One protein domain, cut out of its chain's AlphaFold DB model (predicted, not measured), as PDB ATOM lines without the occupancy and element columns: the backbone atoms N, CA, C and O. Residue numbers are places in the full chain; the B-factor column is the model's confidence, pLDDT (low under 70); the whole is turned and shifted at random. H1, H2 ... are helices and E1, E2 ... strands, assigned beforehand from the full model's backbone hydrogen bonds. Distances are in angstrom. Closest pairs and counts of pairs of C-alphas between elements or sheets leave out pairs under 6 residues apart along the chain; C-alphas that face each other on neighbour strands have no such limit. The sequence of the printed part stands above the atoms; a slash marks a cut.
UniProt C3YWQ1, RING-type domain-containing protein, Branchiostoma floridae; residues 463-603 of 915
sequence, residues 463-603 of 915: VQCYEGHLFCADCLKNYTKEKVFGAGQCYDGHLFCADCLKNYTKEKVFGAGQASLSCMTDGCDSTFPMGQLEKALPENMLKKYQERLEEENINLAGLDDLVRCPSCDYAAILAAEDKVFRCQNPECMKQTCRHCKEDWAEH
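AT A GLANCE: This is residues 463 to 603 of the 915 residues of the protein "RING-type domain-containing protein" of Branchiostoma floridae (UniProt C3YWQ1). The domain is a long, thin chain of parts: helix H1 makes an arm at one end, helices H2, H3 and H4 make a loose middle, and at the far end a small head holds two strand hairpins, E2 with E3 and E4 with E5, and short H5. H4 reaches from the middle toward the head, and residues 465 to 470 stick out at the arm's end. The printed part has 141 residues, with five named helices and five named strands in the order E1 H1 H2 H3 H4 E2 E3 E4 E5 H5; both two-stranded sheets are antiparallel, and the class is mixed. The whole is extended, with a radius of gyration of the C-alphas of 22.9 A and spans of 80 by 34 by 21 A.

HOW THE PARTS SIT: Look first at the hairpin of E2, residues 562 to 564, and E3, residues 571 to 573, where N 563 and O 572 are 2.9 A apart, within hydrogen-bond range. In the second hairpin, E4, residues 580 to 582, and E5, residues 591 to 593, N 581 and O 592 are 2.8 A apart, also within range. E3 and E4 are near each other. H5, residues 600 to 603, follows E5 after a short link; the closest C-alphas of the two are those of Thr 592 and Trp 600, 4.6 A apart. Turn back to H4, residues 539 to 556: its residues 541 to 548 alone touch H2, residues 498 to 512, at a steep tilt of 45 degrees, the same way, closest at the C-alphas of Val 509 and Tyr 545, 6.3 A. H2, with residues 498 to 502 alone, touches H3, residues 530 to 536, closest at the C-alphas of Ala 498 and Ala 536, 4.9 A. H1, residues 473 to 485, is close to H3 but not clearly touching, with the C-alphas of Phe 485 and Ala 536 6.2 A apart. E1, residues 470 to 472, pairs with no named strand. In H1 and H2 every O i to N i+4 pair is within hydrogen-bond range; in H3 2 of 3 are, in H4 13 of 14, and H5 is too short for such a pair.

IN THESE COORDINATES: Find C-alpha 470 at (-67.742, 5.075, 36.229), where E1 begins. H1 then runs 17.4 A, H2 19.7 A and H3 9.9 A. From C-alpha 539 at (-33.145, 1.917, 47.390), H4 runs 25.2 A. H5 ends at C-alpha 603, (8.690, 5.380, 47.492).

THE WHOLE: The C-alphas farthest apart, those of Gly 468 and His 603, are 81.0 A apart. The printed part has no cut. The links from H1 to H2 and from H2 to H3 are long. Confidence is low, with pLDDT under 70, at residues 482 to 488, 558 and 560.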
ATOM      1  N   VAL A 463     -65.174   0.478  37.910       91.06
ATOM      2  CA  VAL A 463     -65.249   0.918  39.305       91.06
ATOM      3  C   VAL A 463     -66.079   2.196  39.385       91.06
ATOM      4  O   VAL A 463     -65.884   3.134  38.610       91.06
ATOM      5  N   GLN A 464     -67.006   2.232  40.338       90.00
ATOM      6  CA  GLN A 464     -67.891   3.366  40.588       90.00
ATOM      7  C   GLN A 464     -67.375   4.211  41.763       90.00
ATOM      8  O   GLN A 464     -67.005   3.661  42.800       90.00
ATOM      9  N   CYS A 465     -67.368   5.541  41.630       87.00
ATOM     10  CA  CYS A 465     -67.146   6.440  42.770       87.00
ATOM     11  C   CYS A 465     -68.460   6.739  43.519       87.00
ATOM     12  O   CYS A 465     -69.546   6.487  43.002       87.00
ATOM     13  N   TYR A 466     -68.380   7.332  44.715       80.12
ATOM     14  CA  TYR A 466     -69.555   7.648  45.545       80.12
ATOM     15  C   TYR A 466     -70.604   8.561  44.878       80.12
ATOM     16  O   TYR A 466     -71.771   8.512  45.251       80.12
ATOM     17  N   GLU A 467     -70.218   9.360  43.880       84.31
ATOM     18  CA  GLU A 467     -71.134  10.207  43.094       84.31
ATOM     19  C   GLU A 467     -71.779   9.467  41.902       84.31
ATOM     20  O   GLU A 467     -72.576  10.040  41.164       84.31
ATOM     21  N   GLY A 468     -71.431   8.195  41.689       82.94
ATOM     22  CA  GLY A 468     -71.968   7.345  40.627       82.94
ATOM     23  C   GLY A 468     -71.138   7.296  39.339       82.94
ATOM     24  O   GLY A 468     -71.411   6.434  38.500       82.94
ATOM     25  N   HIS A 469     -70.118   8.151  39.180       86.06
ATOM     26  CA  HIS A 469     -69.234   8.158  38.006       86.06
ATOM     27  C   HIS A 469     -68.495   6.819  37.836       86.06
ATOM     28  O   HIS A 469     -68.030   6.237  38.820       86.06
ATOM     29  N   LEU A 470     -68.372   6.351  36.588       88.62
ATOM     30  CA  LEU A 470     -67.742   5.075  36.229       88.62
ATOM     31  C   LEU A 470     -66.366   5.287  35.587       88.62
ATOM     32  O   LEU A 470     -66.220   6.041  34.621       88.62
ATOM     33  N   PHE A 471     -65.369   4.573  36.102       92.50
ATOM     34  CA  PHE A 471     -63.994   4.577  35.612       92.50
ATOM     35  C   PHE A 471     -63.483   3.141  35.513       92.50
ATOM     36  O   PHE A 471     -63.737   2.341  36.410       92.50
ATOM     37  N   CYS A 472     -62.724   2.798  34.472       92.50
ATOM     38  CA  CYS A 472     -62.132   1.467  34.399       92.50
ATOM     39  C   CYS A 472     -61.104   1.262  35.524       92.50
ATOM     40  O   CYS A 472     -60.421   2.198  35.965       92.50
ATOM     41  N   ALA A 473     -60.964   0.017  35.973       89.62
ATOM     42  CA  ALA A 473     -60.096  -0.353  37.078       89.62
ATOM     43  C   ALA A 473     -58.633   0.050  36.829       89.62
ATOM     44  O   ALA A 473     -57.921   0.352  37.780       89.62
ATOM     45  N   ASP A 474     -58.177   0.112  35.574       90.19
ATOM     46  CA  ASP A 474     -56.823   0.560  35.229       90.19
ATOM     47  C   ASP A 474     -56.625   2.078  35.350       90.19
ATOM     48  O   ASP A 474     -55.570   2.506  35.826       90.19
ATOM     49  N   CYS A 475     -57.636   2.895  35.032       89.44
ATOM     50  CA  CYS A 475     -57.610   4.329  35.337       89.44
ATOM     51  C   CYS A 475     -57.504   4.560  36.849       89.44
ATOM     52  O   CYS A 475     -56.660   5.343  37.283       89.44
ATOM     53  N   LEU A 476     -58.274   3.823  37.661       88.25
ATOM     54  CA  LEU A 476     -58.170   3.915  39.119       88.25
ATOM     55  C   LEU A 476     -56.818   3.397  39.639       88.25
ATOM     56  O   LEU A 476     -56.176   4.079  40.433       88.25
ATOM     57  N   LYS A 477     -56.334   2.239  39.168       86.00
ATOM     58  CA  LYS A 477     -55.002   1.709  39.527       86.00
ATOM     59  C   LYS A 477     -53.902   2.724  39.211       86.00
ATOM     60  O   LYS A 477     -52.964   2.844  39.990       86.00
ATOM     61  N   ASN A 478     -53.984   3.435  38.087       82.38
ATOM     62  CA  ASN A 478     -52.976   4.421  37.697       82.38
ATOM     63  C   ASN A 478     -53.097   5.722  38.503       82.38
ATOM     64  O   ASN A 478     -52.089   6.167  39.041       82.38
ATOM     65  N   TYR A 479     -54.309   6.241  38.719       82.19
ATOM     66  CA  TYR A 479     -54.551   7.369  39.627       82.19
ATOM     67  C   TYR A 479     -54.033   7.086  41.048       82.19
ATOM     68  O   TYR A 479     -53.319   7.901  41.629       82.19
ATOM     69  N   THR A 480     -54.306   5.898  41.595       78.62
ATOM     70  CA  THR A 480     -53.794   5.482  42.908       78.62
ATOM     71  C   THR A 480     -52.271   5.331  42.904       78.62
ATOM     72  O   THR A 480     -51.626   5.770  43.854       78.62
ATOM     73  N   LYS A 481     -51.651   4.793  41.840       70.19
ATOM     74  CA  LYS A 481     -50.177   4.768  41.720       70.19
ATOM     75  C   LYS A 481     -49.584   6.178  41.723       70.19
ATOM     76  O   LYS A 481     -48.597   6.414  42.411       70.19
ATOM     77  N   GLU A 482     -50.186   7.107  40.985       69.06
ATOM     78  CA  GLU A 482     -49.753   8.505  40.917       69.06
ATOM     79  C   GLU A 482     -49.909   9.216  42.268       69.06
ATOM     80  O   GLU A 482     -48.989   9.899  42.713       69.06
ATOM     81  N   LYS A 483     -51.024   9.001  42.976       66.88
ATOM     82  CA  LYS A 483     -51.283   9.615  44.287       66.88
ATOM     83  C   LYS A 483     -50.476   9.013  45.440       66.88
ATOM     84  O   LYS A 483     -50.095   9.759  46.333       66.88
ATOM     85  N   VAL A 484     -50.215   7.704  45.435       63.56
ATOM     86  CA  VAL A 484     -49.524   7.003  46.539       63.56
ATOM     87  C   VAL A 484     -48.006   6.948  46.337       63.56
ATOM     88  O   VAL A 484     -47.259   7.095  47.299       63.56
ATOM     89  N   PHE A 485     -47.535   6.770  45.098       59.16
ATOM     90  CA  PHE A 485     -46.112   6.567  44.782       59.16
ATOM     91  C   PHE A 485     -45.535   7.602  43.804       59.16
ATOM     92  O   PHE A 485     -44.352   7.531  43.481       59.16
ATOM     93  N   GLY A 486     -46.350   8.514  43.261       57.16
ATOM     94  CA  GLY A 486     -46.064   9.188  41.990       57.16
ATOM     95  C   GLY A 486     -46.120  10.712  41.995       57.16
ATOM     96  O   GLY A 486     -46.346  11.288  40.936       57.16
ATOM     97  N   ALA A 487     -45.878  11.362  43.132       62.41
ATOM     98  CA  ALA A 487     -45.741  12.815  43.217       62.41
ATOM     99  C   ALA A 487     -44.467  13.198  43.987       62.41
ATOM    100  O   ALA A 487     -44.515  13.609  45.144       62.41
ATOM    101  N   GLY A 488     -43.314  13.071  43.327       69.19
ATOM    102  CA  GLY A 488     -42.073  13.653  43.824       69.19
ATOM    103  C   GLY A 488     -42.201  15.173  43.805       69.19
ATOM    104  O   GLY A 488     -42.243  15.768  42.730       69.19
ATOM    105  N   GLN A 489     -42.323  15.781  44.982       84.25
ATOM    106  CA  GLN A 489     -42.630  17.202  45.146       84.25
ATOM    107  C   GLN A 489     -41.373  17.992  45.535       84.25
ATOM    108  O   GLN A 489     -40.655  17.558  46.433       84.25
ATOM    109  N   CYS A 490     -41.085  19.130  44.889       87.56
ATOM    110  CA  CYS A 490     -40.034  20.050  45.361       87.56
ATOM    111  C   CYS A 490     -40.545  20.936  46.515       87.56
ATOM    112  O   CYS A 490     -41.753  20.997  46.747       87.56
ATOM    113  N   TYR A 491     -39.667  21.649  47.230       83.62
ATOM    114  CA  TYR A 491     -40.105  22.525  48.335       83.62
ATOM    115  C   TYR A 491     -41.092  23.632  47.901       83.62
ATOM    116  O   TYR A 491     -41.996  23.945  48.669       83.62
ATOM    117  N   ASP A 492     -41.012  24.144  46.663       85.38
ATOM    118  CA  ASP A 492     -41.999  25.102  46.112       85.38
ATOM    119  C   ASP A 492     -43.322  24.440  45.660       85.38
ATOM    120  O   ASP A 492     -44.183  25.080  45.058       85.38
ATOM    121  N   GLY A 493     -43.494  23.138  45.897       82.81
ATOM    122  CA  GLY A 493     -44.745  22.417  45.673       82.81
ATOM    123  C   GLY A 493     -44.945  21.814  44.278       82.81
ATOM    124  O   GLY A 493     -45.937  21.106  44.090       82.81
ATOM    125  N   HIS A 494     -44.030  22.018  43.321       85.94
ATOM    126  CA  HIS A 494     -44.119  21.426  41.977       85.94
ATOM    127  C   HIS A 494     -44.084  19.891  42.028       85.94
ATOM    128  O   HIS A 494     -43.218  19.311  42.683       85.94
ATOM    129  N   LEU A 495     -45.013  19.244  41.315       83.50
ATOM    130  CA  LEU A 495     -45.235  17.796  41.340       83.50
ATOM    131  C   LEU A 495     -44.660  17.120  40.089       83.50
ATOM    132  O   LEU A 495     -44.984  17.513  38.969       83.50
ATOM    133  N   PHE A 496     -43.887  16.049  40.273       83.44
ATOM    134  CA  PHE A 496     -43.331  15.246  39.180       83.44
ATOM    135  C   PHE A 496     -43.642  13.763  39.375       83.44
ATOM    136  O   PHE A 496     -43.549  13.243  40.491       83.44
ATOM    137  N   CYS A 497     -43.963  13.049  38.291       82.00
ATOM    138  CA  CYS A 497     -44.184  11.610  38.389       82.00
ATOM    139  C   CYS A 497     -42.888  10.878  38.771       82.00
ATOM    140  O   CYS A 497     -41.781  11.300  38.412       82.00
ATOM    141  N   ALA A 498     -43.016   9.759  39.489       80.56
ATOM    142  CA  ALA A 498     -41.857   9.040  40.015       80.56
ATOM    143  C   ALA A 498     -40.875   8.601  38.919       80.56
ATOM    144  O   ALA A 498     -39.674   8.577  39.160       80.56
ATOM    145  N   ASP A 499     -41.343   8.297  37.707       84.12
ATOM    146  CA  ASP A 499     -40.460   7.897  36.609       84.12
ATOM    147  C   ASP A 499     -39.717   9.083  35.970       84.12
ATOM    148  O   ASP A 499     -38.570   8.918  35.551       84.12
ATOM    149  N   CYS A 500     -40.287  10.293  35.970       85.81
ATOM    150  CA  CYS A 500     -39.533  11.509  35.657       85.81
ATOM    151  C   CYS A 500     -38.436  11.745  36.703       85.81
ATOM    152  O   CYS A 500     -37.274  11.906  36.332       85.81
ATOM    153  N   LEU A 501     -38.770  11.669  37.996       87.00
ATOM    154  CA  LEU A 501     -37.806  11.879  39.081       87.00
ATOM    155  C   LEU A 501     -36.705  10.800  39.110       87.00
ATOM    156  O   LEU A 501     -35.532  11.140  39.224       87.00
ATOM    157  N   LYS A 502     -37.026   9.515  38.891       87.75
ATOM    158  CA  LYS A 502     -36.029   8.433  38.730       87.75
ATOM    159  C   LYS A 502     -35.073   8.700  37.570       87.75
ATOM    160  O   LYS A 502     -33.866   8.522  37.724       87.75
ATOM    161  N   ASN A 503     -35.589   9.097  36.405       88.12
ATOM    162  CA  ASN A 503     -34.751   9.359  35.232       88.12
ATOM    163  C   ASN A 503     -33.875  10.604  35.429       88.12
ATOM    164  O   ASN A 503     -32.688  10.555  35.112       88.12
ATOM    165  N   TYR A 504     -34.419  11.665  36.028       88.44
ATOM    166  CA  TYR A 504     -33.678  12.874  36.384       88.44
ATOM    167  C   TYR A 504     -32.567  12.594  37.404       88.44
ATOM    168  O   TYR A 504     -31.407  12.907  37.145       88.44
ATOM    169  N   THR A 505     -32.876  11.909  38.509       86.88
ATOM    170  CA  THR A 505     -31.875  11.488  39.502       86.88
ATOM    171  C   THR A 505     -30.811  10.588  38.881       86.88
ATOM    172  O   THR A 505     -29.626  10.734  39.171       86.88
ATOM    173  N   LYS A 506     -31.192   9.684  37.973       87.38
ATOM    174  CA  LYS A 506     -30.241   8.844  37.241       87.38
ATOM    175  C   LYS A 506     -29.305   9.674  36.354       87.38
ATOM    176  O   LYS A 506     -28.104   9.426  36.364       87.38
ATOM    177  N   GLU A 507     -29.811  10.665  35.625       87.69
ATOM    178  CA  GLU A 507     -28.973  11.565  34.821       87.69
ATOM    179  C   GLU A 507     -28.053  12.425  35.704       87.69
ATOM    180  O   GLU A 507     -26.848  12.488  35.462       87.69
ATOM    181  N   LYS A 508     -28.581  13.005  36.786       85.38
ATOM    182  CA  LYS A 508     -27.841  13.877  37.709       85.38
ATOM    183  C   LYS A 508     -26.779  13.143  38.531       85.38
ATOM    184  O   LYS A 508     -25.612  13.519  38.476       85.38
ATOM    185  N   VAL A 509     -27.152  12.077  39.238       83.44
ATOM    186  CA  VAL A 509     -26.283  11.375  40.201       83.44
ATOM    187  C   VAL A 509     -25.335  10.389  39.509       83.44
ATOM    188  O   VAL A 509     -24.169  10.285  39.888       83.44
ATOM    189  N   PHE A 510     -25.799   9.673  38.473       80.56
ATOM    190  CA  PHE A 510     -24.987   8.659  37.777       80.56
ATOM    191  C   PHE A 510     -24.336   9.184  36.489       80.56
ATOM    192  O   PHE A 510     -23.296   8.658  36.096       80.56
ATOM    193  N   GLY A 511     -24.940  10.169  35.815       77.06
ATOM    194  CA  GLY A 511     -24.410  10.759  34.581       77.06
ATOM    195  C   GLY A 511     -23.510  11.972  34.827       77.06
ATOM    196  O   GLY A 511     -22.389  12.007  34.329       77.06
ATOM    197  N   ALA A 512     -23.992  12.949  35.602       73.81
ATOM    198  CA  ALA A 512     -23.276  14.196  35.889       73.81
ATOM    199  C   ALA A 512     -22.501  14.196  37.224       73.81
ATOM    200  O   ALA A 512     -21.633  15.044  37.415       73.81
ATOM    201  N   GLY A 513     -22.789  13.260  38.135       74.31
ATOM    202  CA  GLY A 513     -22.132  13.148  39.442       74.31
ATOM    203  C   GLY A 513     -22.532  14.215  40.470       74.31
ATOM    204  O   GLY A 513     -21.799  14.403  41.432       74.31
ATOM    205  N   GLN A 514     -23.656  14.912  40.275       76.06
ATOM    206  CA  GLN A 514     -24.130  15.972  41.178       76.06
ATOM    207  C   GLN A 514     -24.930  15.378  42.349       76.06
ATOM    208  O   GLN A 514     -25.794  14.530  42.101       76.06
ATOM    209  N   ALA A 515     -24.711  15.842  43.587       74.50
ATOM    210  CA  ALA A 515     -25.551  15.471  44.733       74.50
ATOM    211  C   ALA A 515     -26.701  16.461  44.994       74.50
ATOM    212  O   ALA A 515     -27.614  16.167  45.758       74.50
ATOM    213  N   SER A 516     -26.706  17.619  44.334       82.00
ATOM    214  CA  SER A 516     -27.807  18.584  44.375       82.00
ATOM    215  C   SER A 516     -28.868  18.284  43.300       82.00
ATOM    216  O   SER A 516     -28.648  18.458  42.098       82.00
ATOM    217  N   LEU A 517     -30.059  17.852  43.736       88.06
ATOM    218  CA  LEU A 517     -31.244  17.679  42.883       88.06
ATOM    219  C   LEU A 517     -32.154  18.914  42.977       88.06
ATOM    220  O   LEU A 517     -33.074  18.962  43.796       88.06
ATOM    221  N   SER A 518     -31.894  19.908  42.125       89.62
ATOM    222  CA  SER A 518     -32.802  21.043  41.900       89.62
ATOM    223  C   SER A 518     -34.100  20.594  41.224       89.62
ATOM    224  O   SER A 518     -34.129  19.556  40.556       89.62
ATOM    225  N   CYS A 519     -35.147  21.405  41.338       91.31
ATOM    226  CA  CYS A 519     -36.403  21.251  40.618       91.31
ATOM    227  C   CYS A 519     -36.187  21.175  39.092       91.31
ATOM    228  O   CYS A 519     -35.174  21.629  38.553       91.31
ATOM    229  N   MET A 520     -37.157  20.576  38.396       88.12
ATOM    230  CA  MET A 520     -37.179  20.444  36.933       88.12
ATOM    231  C   MET A 520     -38.059  21.508  36.242       88.12
ATOM    232  O   MET A 520     -38.181  21.484  35.019       88.12
ATOM    233  N   THR A 521     -38.683  22.422  36.995       85.94
ATOM    234  CA  THR A 521     -39.473  23.543  36.451       85.94
ATOM    235  C   THR A 521     -38.563  24.724  36.109       85.94
ATOM    236  O   THR A 521     -37.757  25.143  36.939       85.94
ATOM    237  N   ASP A 522     -38.728  25.309  34.919       85.12
ATOM    238  CA  ASP A 522     -38.013  26.527  34.517       85.12
ATOM    239  C   ASP A 522     -38.254  27.677  35.517       85.12
ATOM    240  O   ASP A 522     -39.393  28.083  35.752       85.12
ATOM    241  N   GLY A 523     -37.174  28.225  36.088       85.62
ATOM    242  CA  GLY A 523     -37.231  29.335  37.049       85.62
ATOM    243  C   GLY A 523     -37.529  28.941  38.503       85.62
ATOM    244  O   GLY A 523     -37.879  29.812  39.294       85.62
ATOM    245  N   CYS A 524     -37.404  27.658  38.859       89.94
ATOM    246  CA  CYS A 524     -37.592  27.151  40.219       89.94
ATOM    247  C   CYS A 524     -36.272  26.589  40.777       89.94
ATOM    248  O   CYS A 524     -35.821  25.522  40.362       89.94
ATOM    249  N   ASP A 525     -35.666  27.300  41.733       87.25
ATOM    250  CA  ASP A 525     -34.357  26.946  42.312       87.25
ATOM    251  C   ASP A 525     -34.445  26.004  43.535       87.25
ATOM    252  O   ASP A 525     -33.415  25.577  44.064       87.25
ATOM    253  N   SER A 526     -35.650  25.649  44.003       87.62
ATOM    254  CA  SER A 526     -35.818  24.724  45.135       87.62
ATOM    255  C   SER A 526     -35.399  23.287  44.809       87.62
ATOM    256  O   SER A 526     -35.301  22.875  43.654       87.62
ATOM    257  N   THR A 527     -35.148  22.493  45.850       90.00
ATOM    258  CA  THR A 527     -34.730  21.086  45.755       90.00
ATOM    259  C   THR A 527     -35.856  20.117  46.131       90.00
ATOM    260  O   THR A 527     -36.964  20.521  46.495       90.00
ATOM    261  N   PHE A 528     -35.584  18.815  46.031       90.06
ATOM    262  CA  PHE A 528     -36.479  17.754  46.498       90.06
ATOM    263  C   PHE A 528     -36.200  17.379  47.968       90.06
ATOM    264  O   PHE A 528     -35.050  17.079  48.296       90.06
ATOM    265  N   PRO A 529     -37.218  17.326  48.854       88.50
ATOM    266  CA  PRO A 529     -37.068  16.813  50.214       88.50
ATOM    267  C   PRO A 529     -36.699  15.325  50.213       88.50
ATOM    268  O   PRO A 529     -37.230  14.550  49.413       88.50
ATOM    269  N   MET A 530     -35.859  14.893  51.159       86.38
ATOM    270  CA  MET A 530     -35.376  13.504  51.210       86.38
ATOM    271  C   MET A 530     -36.520  12.476  51.282       86.38
ATOM    272  O   MET A 530     -36.543  11.539  50.491       86.38
ATOM    273  N   GLY A 531     -37.545  12.715  52.106       86.00
ATOM    274  CA  GLY A 531     -38.723  11.840  52.200       86.00
ATOM    275  C   GLY A 531     -39.592  11.758  50.931       86.00
ATOM    276  O   GLY A 531     -40.444  10.877  50.836       86.00
ATOM    277  N   GLN A 532     -39.396  12.645  49.944       85.88
ATOM    278  CA  GLN A 532     -39.996  12.518  48.606       85.88
ATOM    279  C   GLN A 532     -39.097  11.703  47.665       85.88
ATOM    280  O   GLN A 532     -39.595  10.921  46.854       85.88
ATOM    281  N   LEU A 533     -37.772  11.827  47.803       87.00
ATOM    282  CA  LEU A 533     -36.804  10.973  47.110       87.00
ATOM    283  C   LEU A 533     -36.934   9.509  47.565       87.00
ATOM    284  O   LEU A 533     -36.953   8.619  46.723       87.00
ATOM    285  N   GLU A 534     -37.117   9.259  48.861       86.31
ATOM    286  CA  GLU A 534     -37.328   7.924  49.452       86.31
ATOM    287  C   GLU A 534     -38.597   7.225  48.946       86.31
ATOM    288  O   GLU A 534     -38.591   6.015  48.734       86.31
ATOM    289  N   LYS A 535     -39.677   7.977  48.694       82.25
ATOM    290  CA  LYS A 535     -40.930   7.429  48.145       82.25
ATOM    291  C   LYS A 535     -40.866   7.184  46.636       82.25
ATOM    292  O   LYS A 535     -41.519   6.271  46.136       82.25
ATOM    293  N   ALA A 536     -40.107   8.001  45.903       83.38
ATOM    294  CA  ALA A 536     -40.069   7.967  44.442       83.38
ATOM    295  C   ALA A 536     -38.919   7.130  43.852       83.38
ATOM    296  O   ALA A 536     -39.035   6.659  42.718       83.38
ATOM    297  N   LEU A 537     -37.802   6.957  44.566       85.38
ATOM    298  CA  LEU A 537     -36.600   6.280  44.072       85.38
ATOM    299  C   LEU A 537     -36.456   4.861  44.645       85.38
ATOM    300  O   LEU A 537     -36.756   4.634  45.812       85.38
ATOM    301  N   PRO A 538     -35.927   3.898  43.871       85.06
ATOM    302  CA  PRO A 538     -35.527   2.612  44.428       85.06
ATOM    303  C   PRO A 538     -34.282   2.766  45.319       85.06
ATOM    304  O   PRO A 538     -33.377   3.547  45.018       85.06
ATOM    305  N   GLU A 539     -34.208   1.951  46.370       88.12
ATOM    306  CA  GLU A 539     -33.145   1.917  47.390       88.12
ATOM    307  C   GLU A 539     -31.715   1.972  46.810       88.12
ATOM    308  O   GLU A 539     -30.852   2.699  47.299       88.12
ATOM    309  N   ASN A 540     -31.464   1.272  45.699       86.25
ATOM    310  CA  ASN A 540     -30.152   1.234  45.042       86.25
ATOM    311  C   ASN A 540     -29.755   2.531  44.303       86.25
ATOM    312  O   ASN A 540     -28.579   2.711  43.980       86.25
ATOM    313  N   MET A 541     -30.712   3.415  44.009       86.50
ATOM    314  CA  MET A 541     -30.457   4.786  43.556       86.50
ATOM    315  C   MET A 541     -30.367   5.738  44.746       86.50
ATOM    316  O   MET A 541     -29.499   6.608  44.740       86.50
ATOM    317  N   LEU A 542     -31.205   5.538  45.769       87.75
ATOM    318  CA  LEU A 542     -31.196   6.335  46.995       87.75
ATOM    319  C   LEU A 542     -29.838   6.268  47.706       87.75
ATOM    320  O   LEU A 542     -29.240   7.308  47.966       87.75
ATOM    321  N   LYS A 543     -29.298   5.059  47.917       87.75
ATOM    322  CA  LYS A 543     -27.984   4.876  48.547       87.75
ATOM    323  C   LYS A 543     -26.882   5.617  47.791       87.75
ATOM    324  O   LYS A 543     -26.033   6.252  48.397       87.75
ATOM    325  N   LYS A 544     -26.925   5.602  46.456       85.81
ATOM    326  CA  LYS A 544     -25.949   6.309  45.610       85.81
ATOM    327  C   LYS A 544     -26.116   7.825  45.606       85.81
ATOM    328  O   LYS A 544     -25.148   8.537  45.364       85.81
ATOM    329  N   TYR A 545     -27.324   8.314  45.865       87.62
ATOM    330  CA  TYR A 545     -27.569   9.727  46.121       87.62
ATOM    331  C   TYR A 545     -27.015  10.138  47.496       87.62
ATOM    332  O   TYR A 545     -26.309  11.137  47.573       87.62
ATOM    333  N   GLN A 546     -27.229   9.328  48.540       87.31
ATOM    334  CA  GLN A 546     -26.651   9.531  49.877       87.31
ATOM    335  C   GLN A 546     -25.112   9.512  49.842       87.31
ATOM    336  O   GLN A 546     -24.498  10.488  50.253       87.31
ATOM    337  N   GLU A 547     -24.497   8.494  49.225       85.88
ATOM    338  CA  GLU A 547     -23.038   8.388  49.017       85.88
ATOM    339  C   GLU A 547     -22.447   9.652  48.351       85.88
ATOM    340  O   GLU A 547     -21.357  10.100  48.709       85.88
ATOM    341  N   ARG A 548     -23.169  10.266  47.399       85.12
ATOM    342  CA  ARG A 548     -22.754  11.528  46.757       85.12
ATOM    343  C   ARG A 548     -23.008  12.759  47.619       85.12
ATOM    344  O   ARG A 548     -22.187  13.668  47.596       85.12
ATOM    345  N   LEU A 549     -24.106  12.803  48.370       84.44
ATOM    346  CA  LEU A 549     -24.429  13.911  49.270       84.44
ATOM    347  C   LEU A 549     -23.437  13.976  50.438       84.44
ATOM    348  O   LEU A 549     -22.965  15.053  50.785       84.44
ATOM    349  N   GLU A 550     -23.050  12.824  50.981       83.31
ATOM    350  CA  GLU A 550     -21.953  12.673  51.939       83.31
ATOM    351  C   GLU A 550     -20.622  13.152  51.342       83.31
ATOM    352  O   GLU A 550     -19.909  13.933  51.973       83.31
ATOM    353  N   GLU A 551     -20.295  12.754  50.108       78.31
ATOM    354  CA  GLU A 551     -19.074  13.198  49.429       78.31
ATOM    355  C   GLU A 551     -19.049  14.718  49.182       78.31
ATOM    356  O   GLU A 551     -18.028  15.352  49.463       78.31
ATOM    357  N   GLU A 552     -20.151  15.310  48.705       81.31
ATOM    358  CA  GLU A 552     -20.284  16.755  48.467       81.31
ATOM    359  C   GLU A 552     -20.220  17.534  49.794       81.31
ATOM    360  O   GLU A 552     -19.446  18.485  49.891       81.31
ATOM    361  N   ASN A 553     -20.895  17.069  50.853       82.00
ATOM    362  CA  ASN A 553     -20.821  17.656  52.199       82.00
ATOM    363  C   ASN A 553     -19.399  17.622  52.785       82.00
ATOM    364  O   ASN A 553     -18.929  18.627  53.316       82.00
ATOM    365  N   ILE A 554     -18.683  16.497  52.664       79.12
ATOM    366  CA  ILE A 554     -17.290  16.366  53.130       79.12
ATOM    367  C   ILE A 554     -16.357  17.329  52.379       79.12
ATOM    368  O   ILE A 554     -15.418  17.863  52.968       79.12
ATOM    369  N   ASN A 555     -16.615  17.579  51.092       76.00
ATOM    370  CA  ASN A 555     -15.839  18.532  50.298       76.00
ATOM    371  C   ASN A 555     -16.202  19.996  50.640       76.00
ATOM    372  O   ASN A 555     -15.314  20.843  50.715       76.00
ATOM    373  N   LEU A 556     -17.485  20.293  50.885       75.12
ATOM    374  CA  LEU A 556     -17.978  21.617  51.300       75.12
ATOM    375  C   LEU A 556     -17.551  22.004  52.724       75.12
ATOM    376  O   LEU A 556     -17.436  23.190  53.018       75.12
ATOM    377  N   ALA A 557     -17.261  21.026  53.589       78.50
ATOM    378  CA  ALA A 557     -16.763  21.249  54.947       78.50
ATOM    379  C   ALA A 557     -15.367  21.909  55.018       78.50
ATOM    380  O   ALA A 557     -14.914  22.233  56.114       78.50
ATOM    381  N   GLY A 558     -14.677  22.111  53.885       68.38
ATOM    382  CA  GLY A 558     -13.449  22.916  53.822       68.38
ATOM    383  C   GLY A 558     -12.269  22.339  54.611       68.38
ATOM    384  O   GLY A 558     -11.444  23.085  55.125       68.38
ATOM    385  N   LEU A 559     -12.206  21.013  54.753       77.81
ATOM    386  CA  LEU A 559     -11.212  20.327  55.578       77.81
ATOM    387  C   LEU A 559      -9.837  20.290  54.879       77.81
ATOM    388  O   LEU A 559      -9.501  19.303  54.225       77.81
ATOM    389  N   ASP A 560      -9.042  21.352  55.044       68.12
ATOM    390  CA  ASP A 560      -7.716  21.545  54.416       68.12
ATOM    391  C   ASP A 560      -6.755  20.342  54.565       68.12
ATOM    392  O   ASP A 560      -5.973  20.032  53.663       68.12
ATOM    393  N   ASP A 561      -6.833  19.636  55.696       79.50
ATOM    394  CA  ASP A 561      -5.983  18.490  56.047       79.50
ATOM    395  C   ASP A 561      -6.597  17.106  55.712       79.50
ATOM    396  O   ASP A 561      -6.045  16.067  56.091       79.50
ATOM    397  N   LEU A 562      -7.729  17.052  54.997       82.38
ATOM    398  CA  LEU A 562      -8.406  15.797  54.646       82.38
ATOM    399  C   LEU A 562      -7.668  15.016  53.546       82.38
ATOM    400  O   LEU A 562      -7.591  15.423  52.384       82.38
ATOM    401  N   VAL A 563      -7.216  13.809  53.882       83.25
ATOM    402  CA  VAL A 563      -6.581  12.872  52.950       83.25
ATOM    403  C   VAL A 563      -7.501  11.667  52.723       83.25
ATOM    404  O   VAL A 563      -7.958  11.028  53.669       83.25
ATOM    405  N   ARG A 564      -7.774  11.338  51.453       84.56
ATOM    406  CA  ARG A 564      -8.551  10.149  51.043       84.56
ATOM    407  C   ARG A 564      -7.627   9.002  50.621       84.56
ATOM    408  O   ARG A 564      -6.621   9.234  49.945       84.56
ATOM    409  N   CYS A 565      -7.986   7.767  50.970       86.00
ATOM    410  CA  CYS A 565      -7.260   6.566  50.566       86.00
ATOM    411  C   CYS A 565      -7.319   6.356  49.033       86.00
ATOM    412  O   CYS A 565      -8.397   6.415  48.450       86.00
ATOM    413  N   PRO A 566      -6.204   6.021  48.355       83.50
ATOM    414  CA  PRO A 566      -6.211   5.681  46.925       83.50
ATOM    415  C   PRO A 566      -6.776   4.288  46.579       83.50
ATOM    416  O   PRO A 566      -6.659   3.851  45.437       83.50
ATOM    417  N   SER A 567      -7.287   3.520  47.548       79.62
ATOM    418  CA  SER A 567      -7.704   2.115  47.347       79.62
ATOM    419  C   SER A 567      -9.025   1.718  48.018       79.62
ATOM    420  O   SER A 567      -9.452   0.581  47.841       79.62
ATOM    421  N   CYS A 568      -9.665   2.611  48.775       84.94
ATOM    422  CA  CYS A 568     -11.025   2.455  49.303       84.94
ATOM    423  C   CYS A 568     -11.562   3.831  49.731       84.94
ATOM    424  O   CYS A 568     -10.812   4.805  49.735       84.94
ATOM    425  N   ASP A 569     -12.822   3.914  50.144       80.50
ATOM    426  CA  ASP A 569     -13.491   5.197  50.421       80.50
ATOM    427  C   ASP A 569     -13.089   5.848  51.763       80.50
ATOM    428  O   ASP A 569     -13.569   6.925  52.113       80.50
ATOM    429  N   TYR A 570     -12.173   5.225  52.519       85.12
ATOM    430  CA  TYR A 570     -11.697   5.734  53.807       85.12
ATOM    431  C   TYR A 570     -10.948   7.069  53.662       85.12
ATOM    432  O   TYR A 570      -9.950   7.171  52.940       85.12
ATOM    433  N   ALA A 571     -11.391   8.073  54.416       83.81
ATOM    434  CA  ALA A 571     -10.782   9.393  54.505       83.81
ATOM    435  C   ALA A 571     -10.471   9.745  55.965       83.81
ATOM    436  O   ALA A 571     -11.201   9.343  56.869       83.81
ATOM    437  N   ALA A 572      -9.399  10.503  56.191       84.75
ATOM    438  CA  ALA A 572      -9.022  10.990  57.515       84.75
ATOM    439  C   ALA A 572      -8.321  12.349  57.425       84.75
ATOM    440  O   ALA A 572      -7.629  12.636  56.448       84.75
ATOM    441  N   ILE A 573      -8.486  13.168  58.462       83.56
ATOM    442  CA  ILE A 573      -7.722  14.404  58.652       83.56
ATOM    443  C   ILE A 573      -6.353  14.013  59.220       83.56
ATOM    444  O   ILE A 573      -6.291  13.295  60.218       83.56
ATOM    445  N   LEU A 574      -5.264  14.446  58.580       82.50
ATOM    446  CA  LEU A 574      -3.890  14.177  59.026       82.50
ATOM    447  C   LEU A 574      -3.179  15.484  59.373       82.50
ATOM    448  O   LEU A 574      -3.244  16.437  58.601       82.50
ATOM    449  N   ALA A 575      -2.423  15.499  60.472       81.31
ATOM    450  CA  ALA A 575      -1.572  16.633  60.825       81.31
ATOM    451  C   ALA A 575      -0.578  16.957  59.689       81.31
ATOM    452  O   ALA A 575      -0.129  16.058  58.966       81.31
ATOM    453  N   ALA A 576      -0.249  18.237  59.504       74.31
ATOM    454  CA  ALA A 576       0.545  18.726  58.370       74.31
ATOM    455  C   ALA A 576       1.949  18.087  58.271       74.31
ATOM    456  O   ALA A 576       2.549  18.028  57.195       74.31
ATOM    457  N   GLU A 577       2.466  17.574  59.387       78.94
ATOM    458  CA  GLU A 577       3.744  16.880  59.515       78.94
ATOM    459  C   GLU A 577       3.722  15.453  58.926       78.94
ATOM    460  O   GLU A 577       4.769  14.944  58.505       78.94
ATOM    461  N   ASP A 578       2.549  14.807  58.868       83.00
ATOM    462  CA  ASP A 578       2.398  13.404  58.473       83.00
ATOM    463  C   ASP A 578       2.414  13.212  56.950       83.00
ATOM    464  O   ASP A 578       1.440  13.420  56.225       83.00
ATOM    465  N   LYS A 579       3.552  12.716  56.455       83.25
ATOM    466  CA  LYS A 579       3.795  12.436  55.027       83.25
ATOM    467  C   LYS A 579       3.236  11.087  54.559       83.25
ATOM    468  O   LYS A 579       3.267  10.800  53.359       83.25
ATOM    469  N   VAL A 580       2.745  10.260  55.486       87.50
ATOM    470  CA  VAL A 580       2.317   8.874  55.246       87.50
ATOM    471  C   VAL A 580       0.864   8.697  55.664       87.50
ATOM    472  O   VAL A 580       0.547   8.663  56.849       87.50
ATOM    473  N   PHE A 581      -0.018   8.520  54.688       89.31
ATOM    474  CA  PHE A 581      -1.397   8.141  54.946       89.31
ATOM    475  C   PHE A 581      -1.474   6.648  55.265       89.31
ATOM    476  O   PHE A 581      -1.159   5.810  54.419       89.31
ATOM    477  N   ARG A 582      -1.910   6.308  56.481       89.31
ATOM    478  CA  ARG A 582      -2.224   4.932  56.883       89.31
ATOM    479  C   ARG A 582      -3.733   4.747  56.883       89.31
ATOM    480  O   ARG A 582      -4.435   5.339  57.697       89.31
ATOM    481  N   CYS A 583      -4.229   3.923  55.969       89.38
ATOM    482  CA  CYS A 583      -5.650   3.627  55.879       89.38
ATOM    483  C   CYS A 583      -6.098   2.776  57.077       89.38
ATOM    484  O   CYS A 583      -5.608   1.662  57.234       89.38
ATOM    485  N   GLN A 584      -7.046   3.260  57.887       86.06
ATOM    486  CA  GLN A 584      -7.527   2.520  59.064       86.06
ATOM    487  C   GLN A 584      -8.636   1.502  58.746       86.06
ATOM    488  O   GLN A 584      -8.961   0.688  59.605       86.06
ATOM    489  N   ASN A 585      -9.193   1.497  57.524       84.88
ATOM    490  CA  ASN A 585     -10.101   0.433  57.076       84.88
ATOM    491  C   ASN A 585      -9.403  -0.945  57.209       84.88
ATOM    492  O   ASN A 585      -8.389  -1.149  56.522       84.88
ATOM    493  N   PRO A 586      -9.936  -1.884  58.026       84.56
ATOM    494  CA  PRO A 586      -9.340  -3.200  58.275       84.56
ATOM    495  C   PRO A 586      -9.066  -4.038  57.024       84.56
ATOM    496  O   PRO A 586      -8.103  -4.799  57.011       84.56
ATOM    497  N   GLU A 587      -9.874  -3.891  55.971       83.62
ATOM    498  CA  GLU A 587      -9.709  -4.647  54.723       83.62
ATOM    499  C   GLU A 587      -8.621  -4.065  53.807       83.62
ATOM    500  O   GLU A 587      -8.117  -4.755  52.922       83.62
ATOM    501  N   CYS A 588      -8.249  -2.794  54.005       89.88
ATOM    502  CA  CYS A 588      -7.295  -2.096  53.149       89.88
ATOM    503  C   CYS A 588      -5.899  -2.007  53.779       89.88
ATOM    504  O   CYS A 588      -4.932  -2.438  53.155       89.88
ATOM    505  N   MET A 589      -5.781  -1.422  54.981       85.38
ATOM    506  CA  MET A 589      -4.536  -1.264  55.766       85.38
ATOM    507  C   MET A 589      -3.287  -0.719  55.023       85.38
ATOM    508  O   MET A 589      -2.167  -0.772  55.541       85.38
ATOM    509  N   LYS A 590      -3.448  -0.161  53.815       86.12
ATOM    510  CA  LYS A 590      -2.344   0.351  52.993       86.12
ATOM    511  C   LYS A 590      -1.695   1.601  53.586       86.12
ATOM    512  O   LYS A 590      -2.344   2.402  54.263       86.12
ATOM    513  N   GLN A 591      -0.417   1.785  53.253       90.00
ATOM    514  CA  GLN A 591       0.356   2.985  53.568       90.00
ATOM    515  C   GLN A 591       0.756   3.676  52.262       90.00
ATOM    516  O   GLN A 591       1.525   3.112  51.487       90.00
ATOM    517  N   THR A 592       0.249   4.882  52.018       90.06
ATOM    518  CA  THR A 592       0.492   5.666  50.794       90.06
ATOM    519  C   THR A 592       1.090   7.030  51.132       90.06
ATOM    520  O   THR A 592       0.927   7.541  52.241       90.06
ATOM    521  N   CYS A 593       1.817   7.650  50.203       87.50
ATOM    522  CA  CYS A 593       2.332   9.001  50.426       87.50
ATOM    523  C   CYS A 593       1.198  10.038  50.375       87.50
ATOM    524  O   CYS A 593       0.429  10.069  49.412       87.50
ATOM    525  N   ARG A 594       1.150  10.954  51.354       85.19
ATOM    526  CA  ARG A 594       0.175  12.060  51.407       85.19
ATOM    527  C   ARG A 594       0.189  12.939  50.144       85.19
ATOM    528  O   ARG A 594      -0.853  13.458  49.758       85.19
ATOM    529  N   HIS A 595       1.349  13.098  49.497       82.94
ATOM    530  CA  HIS A 595       1.525  14.027  48.374       82.94
ATOM    531  C   HIS A 595       1.389  13.370  46.991       82.94
ATOM    532  O   HIS A 595       0.630  13.869  46.166       82.94
ATOM    533  N   CYS A 596       2.094  12.262  46.720       81.44
ATOM    534  CA  CYS A 596       2.040  11.595  45.408       81.44
ATOM    535  C   CYS A 596       1.006  10.459  45.311       81.44
ATOM    536  O   CYS A 596       0.762   9.976  44.212       81.44
ATOM    537  N   LYS A 597       0.383  10.043  46.427       83.19
ATOM    538  CA  LYS A 597      -0.620   8.957  46.524       83.19
ATOM    539  C   LYS A 597      -0.142   7.543  46.143       83.19
ATOM    540  O   LYS A 597      -0.903   6.596  46.311       83.19
ATOM    541  N   GLU A 598       1.108   7.384  45.721       82.38
ATOM    542  CA  GLU A 598       1.763   6.087  45.496       82.38
ATOM    543  C   GLU A 598       1.987   5.313  46.812       82.38
ATOM    544  O   GLU A 598       2.036   5.904  47.900       82.38
ATOM    545  N   ASP A 599       2.139   3.985  46.723       84.25
ATOM    546  CA  ASP A 599       2.395   3.115  47.879       84.25
ATOM    547  C   ASP A 599       3.750   3.459  48.536       84.25
ATOM    548  O   ASP A 599       4.817   3.406  47.917       84.25
ATOM    549  N   TRP A 600       3.720   3.789  49.830       85.38
ATOM    550  CA  TRP A 600       4.867   4.312  50.588       85.38
ATOM    551  C   TRP A 600       6.053   3.337  50.627       85.38
ATOM    552  O   TRP A 600       7.208   3.758  50.678       85.38
ATOM    553  N   ALA A 601       5.776   2.034  50.545       80.88
ATOM    554  CA  ALA A 601       6.791   0.984  50.502       80.88
ATOM    555  C   ALA A 601       7.642   0.993  49.217       80.88
ATOM    556  O   ALA A 601       8.793   0.566  49.269       80.88
ATOM    557  N   GLU A 602       7.121   1.487  48.086       70.81
ATOM    558  CA  GLU A 602       7.912   1.662  46.855       70.81
ATOM    559  C   GLU A 602       8.656   3.005  46.813       70.81
ATOM    560  O   GLU A 602       9.646   3.140  46.095       70.81
ATOM    561  N   HIS A 603       8.183   4.006  47.563       71.81
ATOM    562  CA  HIS A 603       8.690   5.380  47.492       71.81
ATOM    563  C   HIS A 603       9.690   5.758  48.597       71.81
ATOM    564  O   HIS A 603      10.393   6.761  48.477       71.81
TER     565      HIS A 603